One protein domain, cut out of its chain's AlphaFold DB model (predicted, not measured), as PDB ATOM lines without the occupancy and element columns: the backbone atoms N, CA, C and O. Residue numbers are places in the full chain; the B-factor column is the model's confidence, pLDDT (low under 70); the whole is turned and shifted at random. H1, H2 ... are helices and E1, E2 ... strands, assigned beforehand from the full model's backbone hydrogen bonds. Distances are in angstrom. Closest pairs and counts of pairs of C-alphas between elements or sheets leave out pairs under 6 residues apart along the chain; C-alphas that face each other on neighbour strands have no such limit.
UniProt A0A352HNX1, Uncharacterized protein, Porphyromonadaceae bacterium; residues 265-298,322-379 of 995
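This is residues 265 to 298 and 322 to 379 of the 995 residues of an uncharacterized protein of Porphyromonadaceae bacterium (UniProt A0A352HNX1). Short helices gather in a small cluster on one side, where H2 and H3 make a corner and the chain folds back through H4 and H5, with H5 packed on H2 about perpendicular to it; the strands E1 and E2, with the long stretch of residues 276 to 290 between them, make the other side. H1 comes close to H2 with its Asp 270, and H6, at the end of the printed part, lies away from the other helices. The printed part has 92 residues with six named helices and two named strands, in the order H1, E1, E2, H2, H3, H4, H5, H6; the strands pair with no named strand, and the class is mostly helix. It is only just compact, close to loose, with a radius of gyration of the C-alphas of 14.3 A, and its only just flat outline spans 39 by 38 by 21 A.

H1, residues 267 to 270, begins at C-alpha 267 at (179.654, 156.512, 186.363). E1 is residues 273 to 275, and E2, residues 291 to 296, is 16.0 A long. H2, residues 330 to 338, is 12.1 A long, and its C-alpha 330 is at (180.156, 144.925, 178.657). H3, residues 340 to 348, is 12.6 A long. H4 is residues 354 to 357, and H5, residues 360 to 366, is 9.8 A long. H6, residues 375 to 379, ends at C-alpha 379 at (169.086, 122.016, 199.740).

H2 and H5 touch, about perpendicular at 89 degrees; their closest C-alphas, of Lys 333 and Phe 366, are 6.4 A apart. H2 and H3 are close but not clearly touching, with the C-alphas of Val 336 and Ile 343 closest at 8.0 A, and run the same way at a steep tilt of 66 degrees. H4 and H5 are close but not clearly touching, with the C-alphas of Ile 356 and Val 363 closest at 6.8 A. H3 and H5 are near each other, with 5 pairs of C-alphas within 10 A. H1 and H2 are close but not clearly touching; the C-alphas of Asp 270 and Ala 331 are closest, at 6.7 A. E1 and E2 are near each other, with closest C-alphas 8.4 A apart. H6 is apart from H2, H3 and H4, among others. Every O i to N i+4 pair is within hydrogen-bond range in H2, H3, H5 and H6; H1 and H4 are too short for such a pair.

The C-alphas farthest apart, of Thr 265 and Ala 379, are 45.6 A apart. Residues 299 to 321 are not printed, and C-alphas 298 and 322 are 7.5 A apart across this cut. The link from E1 to E2 is long, with 15 residues. The mean pLDDT of the printed part is 86.8, and residues 370 to 379 are under 70.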
ATOM      1  N   THR A 265     180.740 164.252 183.308       81.62
ATOM      2  CA  THR A 265     180.803 162.816 183.022       81.62
ATOM      3  C   THR A 265     181.045 162.055 184.324       81.62
ATOM      4  O   THR A 265     182.038 162.296 185.021       81.62
ATOM      5  N   ASP A 266     180.133 161.156 184.676       83.62
ATOM      6  CA  ASP A 266     180.250 160.271 185.827       83.62
ATOM      7  C   ASP A 266     179.905 158.811 185.485       83.62
ATOM      8  O   ASP A 266     179.663 158.437 184.343       83.62
ATOM      9  N   ILE A 267     179.920 157.951 186.505       87.38
ATOM     10  CA  ILE A 267     179.654 156.512 186.363       87.38
ATOM     11  C   ILE A 267     178.302 156.203 185.696       87.38
ATOM     12  O   ILE A 267     178.124 155.120 185.144       87.38
ATOM     13  N   CYS A 268     177.329 157.109 185.768       89.62
ATOM     14  CA  CYS A 268     176.051 156.921 185.107       89.62
ATOM     15  C   CYS A 268     176.192 156.906 183.589       89.62
ATOM     16  O   CYS A 268     175.448 156.165 182.955       89.62
ATOM     17  N   ASP A 269     177.096 157.719 183.037       88.38
ATOM     18  CA  ASP A 269     177.342 157.818 181.598       88.38
ATOM     19  C   ASP A 269     177.989 156.530 181.081       88.38
ATOM     20  O   ASP A 269     177.542 155.972 180.081       88.38
ATOM     21  N   ASP A 270     178.948 155.990 181.839       88.69
ATOM     22  CA  ASP A 270     179.645 154.742 181.505       88.69
ATOM     23  C   ASP A 270     178.743 153.500 181.624       88.69
ATOM     24  O   ASP A 270     178.915 152.520 180.899       88.69
ATOM     25  N   LEU A 271     177.806 153.506 182.581       92.50
ATOM     26  CA  LEU A 271     176.977 152.344 182.932       92.50
ATOM     27  C   LEU A 271     175.520 152.456 182.456       92.50
ATOM     28  O   LEU A 271     174.677 151.647 182.843       92.50
ATOM     29  N   ALA A 272     175.170 153.451 181.642       92.44
ATOM     30  CA  ALA A 272     173.855 153.481 181.007       92.44
ATOM     31  C   ALA A 272     173.726 152.340 179.985       92.44
ATOM     32  O   ALA A 272     174.680 151.982 179.297       92.44
ATOM     33  N   GLY A 273     172.535 151.751 179.878       94.38
ATOM     34  CA  GLY A 273     172.311 150.648 178.946       94.38
ATOM     35  C   GLY A 273     171.213 149.681 179.363       94.38
ATOM     36  O   GLY A 273     170.443 149.921 180.295       94.38
ATOM     37  N   LYS A 274     171.135 148.564 178.637       96.06
ATOM     38  CA  LYS A 274     170.125 147.520 178.830       96.06
ATOM     39  C   LYS A 274     170.638 146.459 179.789       96.06
ATOM     40  O   LYS A 274     171.688 145.873 179.562       96.06
ATOM     41  N   TYR A 275     169.873 146.190 180.835       95.88
ATOM     42  CA  TYR A 275     170.202 145.219 181.866       95.88
ATOM     43  C   TYR A 275     169.153 144.106 181.933       95.88
ATOM     44  O   TYR A 275     167.964 144.353 181.675       95.88
ATOM     45  N   PRO A 276     169.556 142.891 182.345       93.94
ATOM     46  CA  PRO A 276     168.614 141.828 182.647       93.94
ATOM     47  C   PRO A 276     167.602 142.244 183.718       93.94
ATOM     48  O   PRO A 276     167.891 143.038 184.613       93.94
ATOM     49  N   LYS A 277     166.402 141.661 183.659       91.25
ATOM     50  CA  LYS A 277     165.271 141.983 184.552       91.25
ATOM     51  C   LYS A 277     165.602 141.890 186.049       91.25
ATOM     52  O   LYS A 277     165.014 142.598 186.867       91.25
ATOM     53  N   ASN A 278     166.501 140.983 186.418       89.69
ATOM     54  CA  ASN A 278     166.890 140.740 187.804       89.69
ATOM     55  C   ASN A 278     167.918 141.751 188.336       89.69
ATOM     56  O   ASN A 278     168.166 141.748 189.542       89.69
ATOM     57  N   PHE A 279     168.473 142.620 187.487       94.00
ATOM     58  CA  PHE A 279     169.360 143.689 187.925       94.00
ATOM     59  C   PHE A 279     168.583 144.736 188.729       94.00
ATOM     60  O   PHE A 279     167.637 145.365 188.244       94.00
ATOM     61  N   LYS A 280     168.987 144.936 189.982       94.38
ATOM     62  CA  LYS A 280     168.364 145.895 190.890       94.38
ATOM     63  C   LYS A 280     169.056 147.247 190.774       94.38
ATOM     64  O   LYS A 280     170.094 147.486 191.387       94.38
ATOM     65  N   PHE A 281     168.460 148.135 189.979       94.38
ATOM     66  CA  PHE A 281     168.921 149.512 189.821       94.38
ATOM     67  C   PHE A 281     168.217 150.449 190.806       94.38
ATOM     68  O   PHE A 281     167.060 150.817 190.611       94.38
ATOM     69  N   THR A 282     168.932 150.882 191.843       93.44
ATOM     70  CA  THR A 282     168.469 151.884 192.823       93.44
ATOM     71  C   THR A 282     169.147 153.257 192.635       93.44
ATOM     72  O   THR A 282     168.942 154.171 193.434       93.44
ATOM     73  N   GLY A 283     169.909 153.414 191.539       92.25
ATOM     74  CA  GLY A 283     170.801 154.537 191.205       92.25
ATOM     75  C   GLY A 283     172.252 154.061 190.959       92.25
ATOM     76  O   GLY A 283     172.535 152.870 191.082       92.25
ATOM     77  N   TRP A 284     173.188 154.974 190.685       90.94
ATOM     78  CA  TRP A 284     174.633 154.664 190.693       90.94
ATOM     79  C   TRP A 284     175.411 155.335 191.837       90.94
ATOM     80  O   TRP A 284     176.274 154.731 192.473       90.94
ATOM     81  N   HIS A 285     175.063 156.580 192.169       87.31
ATOM     82  CA  HIS A 285     175.600 157.336 193.305       87.31
ATOM     83  C   HIS A 285     174.492 158.066 194.094       87.31
ATOM     84  O   HIS A 285     173.347 158.163 193.652       87.31
ATOM     85  N   PRO A 286     174.749 158.574 195.308       87.31
ATOM     86  CA  PRO A 286     173.747 159.365 196.022       87.31
ATOM     87  C   PRO A 286     173.320 160.603 195.220       87.31
ATOM     88  O   PRO A 286     174.133 161.160 194.486       87.31
ATOM     89  N   LEU A 287     172.063 161.035 195.374       85.75
ATOM     90  CA  LEU A 287     171.419 162.062 194.532       85.75
ATOM     91  C   LEU A 287     171.299 161.716 193.035       85.75
ATOM     92  O   LEU A 287     170.977 162.604 192.247       85.75
ATOM     93  N   CYS A 288     171.511 160.457 192.639       88.44
ATOM     94  CA  CYS A 288     171.304 160.028 191.259       88.44
ATOM     95  C   CYS A 288     169.862 160.321 190.812       88.44
ATOM     96  O   CYS A 288     168.894 160.036 191.529       88.44
ATOM     97  N   ARG A 289     169.745 160.941 189.634       86.56
ATOM     98  CA  ARG A 289     168.477 161.311 188.986       86.56
ATOM     99  C   ARG A 289     168.148 160.407 187.800       86.56
ATOM    100  O   ARG A 289     167.059 160.542 187.243       86.56
ATOM    101  N   CYS A 290     169.076 159.527 187.417       89.56
ATOM    102  CA  CYS A 290     168.885 158.538 186.364       89.56
ATOM    103  C   CYS A 290     167.711 157.623 186.693       89.56
ATOM    104  O   CYS A 290     167.295 157.467 187.853       89.56
ATOM    105  N   PHE A 291     167.156 157.030 185.651       90.25
ATOM    106  CA  PHE A 291     165.946 156.242 185.764       90.25
ATOM    107  C   PHE A 291     166.024 154.984 184.925       90.25
ATOM    108  O   PHE A 291     166.829 154.886 184.012       90.25
ATOM    109  N   ALA A 292     165.184 154.013 185.269       91.00
ATOM    110  CA  ALA A 292     165.071 152.781 184.513       91.00
ATOM    111  C   ALA A 292     163.656 152.644 183.959       91.00
ATOM    112  O   ALA A 292     162.685 152.766 184.718       91.00
ATOM    113  N   THR A 293     163.546 152.346 182.669       90.62
ATOM    114  CA  THR A 293     162.292 151.973 182.006       90.62
ATOM    115  C   THR A 293     162.249 150.475 181.762       90.62
ATOM    116  O   THR A 293     163.277 149.815 181.623       90.62
ATOM    117  N   GLU A 294     161.048 149.926 181.737       91.19
ATOM    118  CA  GLU A 294     160.800 148.521 181.460       91.19
ATOM    119  C   GLU A 294     161.005 148.228 179.969       91.19
ATOM    120  O   GLU A 294     160.453 148.922 179.115       91.19
ATOM    121  N   ILE A 295     161.761 147.174 179.653       93.12
ATOM    122  CA  ILE A 295     161.779 146.581 178.313       93.12
ATOM    123  C   ILE A 295     160.668 145.536 178.292       93.12
ATOM    124  O   ILE A 295     160.665 144.607 179.107       93.12
ATOM    125  N   LEU A 296     159.700 145.720 177.399       92.56
ATOM    126  CA  LEU A 296     158.532 144.851 177.288       92.56
ATOM    127  C   LEU A 296     158.714 143.815 176.181       92.56
ATOM    128  O   LEU A 296     159.494 144.011 175.248       92.56
ATOM    129  N   LYS A 297     157.932 142.741 176.264       92.44
ATOM    130  CA  LYS A 297     157.665 141.854 175.126       92.44
ATOM    131  C   LYS A 297     157.134 142.633 173.915       92.44
ATOM    132  O   LYS A 297     156.614 143.741 174.055       92.44
ATOM    133  N   THR A 298     157.236 142.042 172.730       91.50
ATOM    134  CA  THR A 298     156.676 142.629 171.503       91.50
ATOM    135  C   THR A 298     155.147 142.682 171.552       91.50
ATOM    136  O   THR A 298     154.512 141.887 172.243       91.50
ATOM    137  N   VAL A 322     161.806 137.795 172.131       90.62
ATOM    138  CA  VAL A 322     162.873 138.391 171.307       90.62
ATOM    139  C   VAL A 322     163.492 139.638 171.949       90.62
ATOM    140  O   VAL A 322     164.647 139.958 171.686       90.62
ATOM    141  N   ASN A 323     162.754 140.317 172.837       92.38
ATOM    142  CA  ASN A 323     163.223 141.497 173.568       92.38
ATOM    143  C   ASN A 323     163.936 141.150 174.891       92.38
ATOM    144  O   ASN A 323     164.313 142.053 175.640       92.38
ATOM    145  N   SER A 324     164.089 139.862 175.217       92.38
ATOM    146  CA  SER A 324     164.680 139.411 176.479       92.38
ATOM    147  C   SER A 324     166.155 139.792 176.588       92.38
ATOM    148  O   SER A 324     166.979 139.389 175.767       92.38
ATOM    149  N   VAL A 325     166.505 140.547 177.632       93.44
ATOM    150  CA  VAL A 325     167.895 140.939 177.903       93.44
ATOM    151  C   VAL A 325     168.533 139.893 178.811       93.44
ATOM    152  O   VAL A 325     168.219 139.818 180.001       93.44
ATOM    153  N   LYS A 326     169.412 139.067 178.238       87.81
ATOM    154  CA  LYS A 326     170.067 137.943 178.934       87.81
ATOM    155  C   LYS A 326     171.437 138.315 179.500       87.81
ATOM    156  O   LYS A 326     171.773 137.901 180.607       87.81
ATOM    157  N   GLU A 327     172.180 139.137 178.766       88.69
ATOM    158  CA  GLU A 327     173.531 139.570 179.121       88.69
ATOM    159  C   GLU A 327     173.540 140.958 179.770       88.69
ATOM    160  O   GLU A 327     172.652 141.781 179.547       88.69
ATOM    161  N   TYR A 328     174.561 141.211 180.588       91.88
ATOM    162  CA  TYR A 328     174.831 142.534 181.154       91.88
ATOM    163  C   TYR A 328     175.638 143.379 180.156       91.88
ATOM    164  O   TYR A 328     176.403 142.808 179.375       91.88
ATOM    165  N   PRO A 329     175.548 144.723 180.195       93.50
ATOM    166  CA  PRO A 329     176.398 145.578 179.371       93.50
ATOM    167  C   PRO A 329     177.891 145.275 179.593       93.50
ATOM    168  O   PRO A 329     178.302 145.195 180.758       93.50
ATOM    169  N   PRO A 330     178.714 145.162 178.530       92.44
ATOM    170  CA  PRO A 330     180.156 144.925 178.657       92.44
ATOM    171  C   PRO A 330     180.839 145.921 179.600       92.44
ATOM    172  O   PRO A 330     181.546 145.512 180.519       92.44
ATOM    173  N   ALA A 331     180.483 147.205 179.481       92.12
ATOM    174  CA  ALA A 331     180.981 148.278 180.337       92.12
ATOM    175  C   ALA A 331     180.761 148.014 181.839       92.12
ATOM    176  O   ALA A 331     181.609 148.354 182.660       92.12
ATOM    177  N   PHE A 332     179.659 147.359 182.232       93.88
ATOM    178  CA  PHE A 332     179.413 147.026 183.637       93.88
ATOM    179  C   PHE A 332     180.333 145.917 184.146       93.88
ATOM    180  O   PHE A 332     180.853 146.017 185.259       93.88
ATOM    181  N   LYS A 333     180.550 144.873 183.340       92.62
ATOM    182  CA  LYS A 333     181.474 143.785 183.679       92.62
ATOM    183  C   LYS A 333     182.906 144.313 183.794       92.62
ATOM    184  O   LYS A 333     183.535 144.121 184.834       92.62
ATOM    185  N   GLU A 334     183.363 145.057 182.791       94.25
ATOM    186  CA  GLU A 334     184.688 145.688 182.776       94.25
ATOM    187  C   GLU A 334     184.876 146.637 183.964       94.25
ATOM    188  O   GLU A 334     185.921 146.637 184.618       94.25
ATOM    189  N   TRP A 335     183.845 147.417 184.311       93.81
ATOM    190  CA  TRP A 335     183.886 148.289 185.481       93.81
ATOM    191  C   TRP A 335     184.052 147.491 186.778       93.81
ATOM    192  O   TRP A 335     184.845 147.886 187.637       93.81
ATOM    193  N   VAL A 336     183.335 146.376 186.944       94.00
ATOM    194  CA  VAL A 336     183.450 145.510 188.129       94.00
ATOM    195  C   VAL A 336     184.855 144.922 188.241       94.00
ATOM    196  O   VAL A 336     185.466 145.027 189.306       94.00
ATOM    197  N   GLU A 337     185.386 144.370 187.152       92.81
ATOM    198  CA  GLU A 337     186.724 143.770 187.100       92.81
ATOM    199  C   GLU A 337     187.811 144.813 187.396       92.81
ATOM    200  O   GLU A 337     188.628 144.627 188.303       92.81
ATOM    201  N   LYS A 338     187.750 145.983 186.748       94.69
ATOM    202  CA  LYS A 338     188.671 147.108 186.983       94.69
ATOM    203  C   LYS A 338     188.643 147.617 188.429       94.69
ATOM    204  O   LYS A 338     189.628 148.177 188.909       94.69
ATOM    205  N   ASN A 339     187.525 147.449 189.138       93.44
ATOM    206  CA  ASN A 339     187.347 147.913 190.516       93.44
ATOM    207  C   ASN A 339     187.386 146.785 191.565       93.44
ATOM    208  O   ASN A 339     187.072 147.054 192.728       93.44
ATOM    209  N   ALA A 340     187.817 145.569 191.211       92.31
ATOM    210  CA  ALA A 340     187.809 144.389 192.084       92.31
ATOM    211  C   ALA A 340     188.387 144.650 193.491       92.31
ATOM    212  O   ALA A 340     187.694 144.470 194.496       92.31
ATOM    213  N   GLY A 341     189.612 145.181 193.575       91.38
ATOM    214  CA  GLY A 341     190.261 145.476 194.861       91.38
ATOM    215  C   GLY A 341     189.545 146.561 195.680       91.38
ATOM    216  O   GLY A 341     189.507 146.510 196.910       91.38
ATOM    217  N   ARG A 342     188.898 147.532 195.017       90.00
ATOM    218  CA  ARG A 342     188.089 148.565 195.695       90.00
ATOM    219  C   ARG A 342     186.792 147.983 196.249       90.00
ATOM    220  O   ARG A 342     186.372 148.391 197.331       90.00
ATOM    221  N   ILE A 343     186.167 147.066 195.512       92.00
ATOM    222  CA  ILE A 343     184.951 146.358 195.925       92.00
ATOM    223  C   ILE A 343     185.250 145.511 197.162       92.00
ATOM    224  O   ILE A 343     184.547 145.637 198.159       92.00
ATOM    225  N   GLU A 344     186.336 144.741 197.150       88.69
ATOM    226  CA  GLU A 344     186.760 143.921 198.288       88.69
ATOM    227  C   GLU A 344     187.039 144.756 199.544       88.69
ATOM    228  O   GLU A 344     186.469 144.508 200.608       88.69
ATOM    229  N   ALA A 345     187.834 145.822 199.417       89.00
ATOM    230  CA  ALA A 345     188.110 146.718 200.537       89.00
ATOM    231  C   ALA A 345     186.836 147.395 201.079       89.00
ATOM    232  O   ALA A 345     186.712 147.634 202.284       89.00
ATOM    233  N   ALA A 346     185.882 147.729 200.206       87.00
ATOM    234  CA  ALA A 346     184.596 148.288 200.607       87.00
ATOM    235  C   ALA A 346     183.692 147.243 201.282       87.00
ATOM    236  O   ALA A 346     182.994 147.590 202.236       87.00
ATOM    237  N   GLU A 347     183.732 145.984 200.843       87.25
ATOM    238  CA  GLU A 347     183.014 144.855 201.440       87.25
ATOM    239  C   GLU A 347     183.484 144.582 202.870       87.25
ATOM    240  O   GLU A 347     182.664 144.612 203.788       87.25
ATOM    241  N   HIS A 348     184.797 144.463 203.094       84.69
ATOM    242  CA  HIS A 348     185.371 144.300 204.437       84.69
ATOM    243  C   HIS A 348     184.994 145.436 205.396       84.69
ATOM    244  O   HIS A 348     184.850 145.226 206.598       84.69
ATOM    245  N   ARG A 349     184.816 146.654 204.873       83.19
ATOM    246  CA  ARG A 349     184.435 147.839 205.658       83.19
ATOM    247  C   ARG A 349     182.921 148.014 205.803       83.19
ATOM    248  O   ARG A 349     182.504 148.992 206.423       83.19
ATOM    249  N   GLY A 350     182.102 147.146 205.201       82.31
ATOM    250  CA  GLY A 350     180.639 147.263 205.195       82.31
ATOM    251  C   GLY A 350     180.116 148.508 204.462       82.31
ATOM    252  O   GLY A 350     179.107 149.086 204.862       82.31
ATOM    253  N   LYS A 351     180.827 148.971 203.425       83.56
ATOM    254  CA  LYS A 351     180.578 150.232 202.696       83.56
ATOM    255  C   LYS A 351     180.406 150.038 201.186       83.56
ATOM    256  O   LYS A 351     180.724 150.942 200.413       83.56
ATOM    257  N   LEU A 352     179.935 148.869 200.755       88.12
ATOM    258  CA  LEU A 352     179.668 148.623 199.339       88.12
ATOM    259  C   LEU A 352     178.681 149.660 198.773       88.12
ATOM    260  O   LEU A 352     177.677 149.965 199.426       88.12
ATOM    261  N   PRO A 353     178.937 150.197 197.564       87.62
ATOM    262  CA  PRO A 353     177.936 150.952 196.828       87.62
ATOM    263  C   PRO A 353     176.681 150.109 196.638       87.62
ATOM    264  O   PRO A 353     176.749 148.898 196.436       87.62
ATOM    265  N   TYR A 354     175.532 150.763 196.684       88.56
ATOM    266  CA  TYR A 354     174.245 150.085 196.709       88.56
ATOM    267  C   TYR A 354     174.000 149.228 195.454       88.56
ATOM    268  O   TYR A 354     173.601 148.085 195.606       88.56
ATOM    269  N   PHE A 355     174.377 149.671 194.248       89.88
ATOM    270  CA  PHE A 355     174.238 148.864 193.023       89.88
ATOM    271  C   PHE A 355     175.141 147.618 192.995       89.88
ATOM    272  O   PHE A 355     174.838 146.657 192.294       89.88
ATOM    273  N   ILE A 356     176.233 147.608 193.766       92.69
ATOM    274  CA  ILE A 356     177.092 146.430 193.946       92.69
ATOM    275  C   ILE A 356     176.505 145.509 195.013       92.69
ATOM    276  O   ILE A 356     176.413 144.303 194.797       92.69
ATOM    277  N   ALA A 357     176.067 146.069 196.143       90.06
ATOM    278  CA  ALA A 357     175.446 145.309 197.225       90.06
ATOM    279  C   ALA A 357     174.146 144.621 196.770       90.06
ATOM    280  O   ALA A 357     173.961 143.429 197.011       90.06
ATOM    281  N   ASP A 358     173.292 145.352 196.053       91.31
ATOM    282  CA  ASP A 358     172.009 144.884 195.529       91.31
ATOM    283  C   ASP A 358     172.176 143.794 194.448       91.31
ATOM    284  O   ASP A 358     171.258 143.008 194.228       91.31
ATOM    285  N   ASN A 359     173.349 143.704 193.802       93.38
ATOM    286  CA  ASN A 359     173.633 142.774 192.699       93.38
ATOM    287  C   ASN A 359     174.845 141.862 192.973       93.38
ATOM    288  O   ASN A 359     175.503 141.380 192.045       93.38
ATOM    289  N   LYS A 360     175.136 141.592 194.253       90.62
ATOM    290  CA  LYS A 360     176.365 140.914 194.699       90.62
ATOM    291  C   LYS A 360     176.636 139.577 194.005       90.62
ATOM    292  O   LYS A 360     177.771 139.306 193.646       90.62
ATOM    293  N   ARG A 361     175.607 138.757 193.763       86.88
ATOM    294  CA  ARG A 361     175.767 137.447 193.104       86.88
ATOM    295  C   ARG A 361     176.362 137.569 191.697       86.88
ATOM    296  O   ARG A 361     177.173 136.737 191.300       86.88
ATOM    297  N   THR A 362     175.936 138.580 190.945       89.06
ATOM    298  CA  THR A 362     176.456 138.863 189.601       89.06
ATOM    299  C   THR A 362     177.876 139.416 189.688       89.06
ATOM    300  O   THR A 362     178.747 138.973 188.948       89.06
ATOM    301  N   VAL A 363     178.124 140.324 190.634       91.06
ATOM    302  CA  VAL A 363     179.454 140.900 190.874       91.06
ATOM    303  C   VAL A 363     180.468 139.816 191.253       91.06
ATOM    304  O   VAL A 363     181.527 139.743 190.643       91.06
ATOM    305  N   ASP A 364     180.134 138.931 192.194       89.44
ATOM    306  CA  ASP A 364     181.005 137.827 192.614       89.44
ATOM    307  C   ASP A 364     181.316 136.885 191.438       89.44
ATOM    308  O   ASP A 364     182.459 136.458 191.283       89.44
ATOM    309  N   ARG A 365     180.333 136.637 190.556       88.38
ATOM    310  CA  ARG A 365     180.526 135.855 189.326       88.38
ATOM    311  C   ARG A 365     181.527 136.514 188.373       88.38
ATOM    312  O   ARG A 365     182.387 135.816 187.854       88.38
ATOM    313  N   PHE A 366     181.426 137.825 188.140       90.56
ATOM    314  CA  PHE A 366     182.390 138.549 187.297       90.56
ATOM    315  C   PHE A 366     183.799 138.542 187.891       90.56
ATOM    316  O   PHE A 366     184.769 138.449 187.156       90.56
ATOM    317  N   LEU A 367     183.915 138.550 189.219       89.25
ATOM    318  CA  LEU A 367     185.197 138.472 189.921       89.25
ATOM    319  C   LEU A 367     185.752 137.041 190.055       89.25
ATOM    320  O   LEU A 367     186.714 136.837 190.794       89.25
ATOM    321  N   GLY A 368     185.137 136.041 189.412       83.25
ATOM    322  CA  GLY A 368     185.577 134.642 189.486       83.25
ATOM    323  C   GLY A 368     185.444 134.013 190.879       83.25
ATOM    324  O   GLY A 368     186.040 132.974 191.153       83.25
ATOM    325  N   ARG A 369     184.672 134.628 191.783       81.62
ATOM    326  CA  ARG A 369     184.422 134.106 193.129       81.62
ATOM    327  C   ARG A 369     183.274 133.110 193.054       81.62
ATOM    328  O   ARG A 369     182.208 133.439 192.531       81.62
ATOM    329  N   SER A 370     183.461 131.912 193.612       65.25
ATOM    330  CA  SER A 370     182.381 130.927 193.728       65.25
ATOM    331  C   SER A 370     181.192 131.574 194.438       65.25
ATOM    332  O   SER A 370     181.323 131.946 195.613       65.25
ATOM    333  N   PRO A 371     180.038 131.738 193.765       59.41
ATOM    334  CA  PRO A 371     178.859 132.276 194.414       59.41
ATOM    335  C   PRO A 371     178.560 131.368 195.600       59.41
ATOM    336  O   PRO A 371     178.420 130.157 195.416       59.41
ATOM    337  N   LYS A 372     178.488 131.914 196.819       57.97
ATOM    338  CA  LYS A 372     178.008 131.117 197.950       57.97
ATOM    339  C   LYS A 372     176.645 130.565 197.549       57.97
ATOM    340  O   LYS A 372     175.741 131.353 197.261       57.97
ATOM    341  N   MET A 373     176.535 129.234 197.490       54.44
ATOM    342  CA  MET A 373     175.266 128.573 197.220       54.44
ATOM    343  C   MET A 373     174.249 129.161 198.176       54.44
ATOM    344  O   MET A 373     174.466 129.234 199.391       54.44
ATOM    345  N   THR A 374     173.142 129.615 197.613       59.16
ATOM    346  CA  THR A 374     172.033 130.028 198.452       59.16
ATOM    347  C   THR A 374     171.608 128.830 199.310       59.16
ATOM    348  O   THR A 374     171.762 127.676 198.889       59.16
ATOM    349  N   PRO A 375     171.034 129.053 200.503       57.12
ATOM    350  CA  PRO A 375     170.493 127.963 201.318       57.12
ATOM    351  C   PRO A 375     169.547 127.019 200.544       57.12
ATOM    352  O   PRO A 375     169.466 125.833 200.859       57.12
ATOM    353  N   LEU A 376     168.876 127.535 199.505       55.06
ATOM    354  CA  LEU A 376     168.010 126.795 198.582       55.06
ATOM    355  C   LEU A 376     168.785 125.860 197.639       55.06
ATOM    356  O   LEU A 376     168.420 124.696 197.492       55.06
ATOM    357  N   GLU A 377     169.872 126.330 197.033       56.31
ATOM    358  CA  GLU A 377     170.689 125.532 196.108       56.31
ATOM    359  C   GLU A 377     171.418 124.394 196.842       56.31
ATOM    360  O   GLU A 377     171.424 123.252 196.380       56.31
ATOM    361  N   ALA A 378     171.910 124.660 198.057       64.88
ATOM    362  CA  ALA A 378     172.484 123.634 198.929       64.88
ATOM    363  C   ALA A 378     171.441 122.596 199.398       64.88
ATOM    364  O   ALA A 378     171.769 121.453 199.722       64.88
ATOM    365  N   ALA A 379     170.159 122.966 199.469       59.84
ATOM    366  CA  ALA A 379     169.086 122.016 199.740       59.84
ATOM    367  C   ALA A 379     168.811 121.116 198.523       59.84
ATOM    368  O   ALA A 379     168.727 119.905 198.699       59.84
TER     369      ALA A 379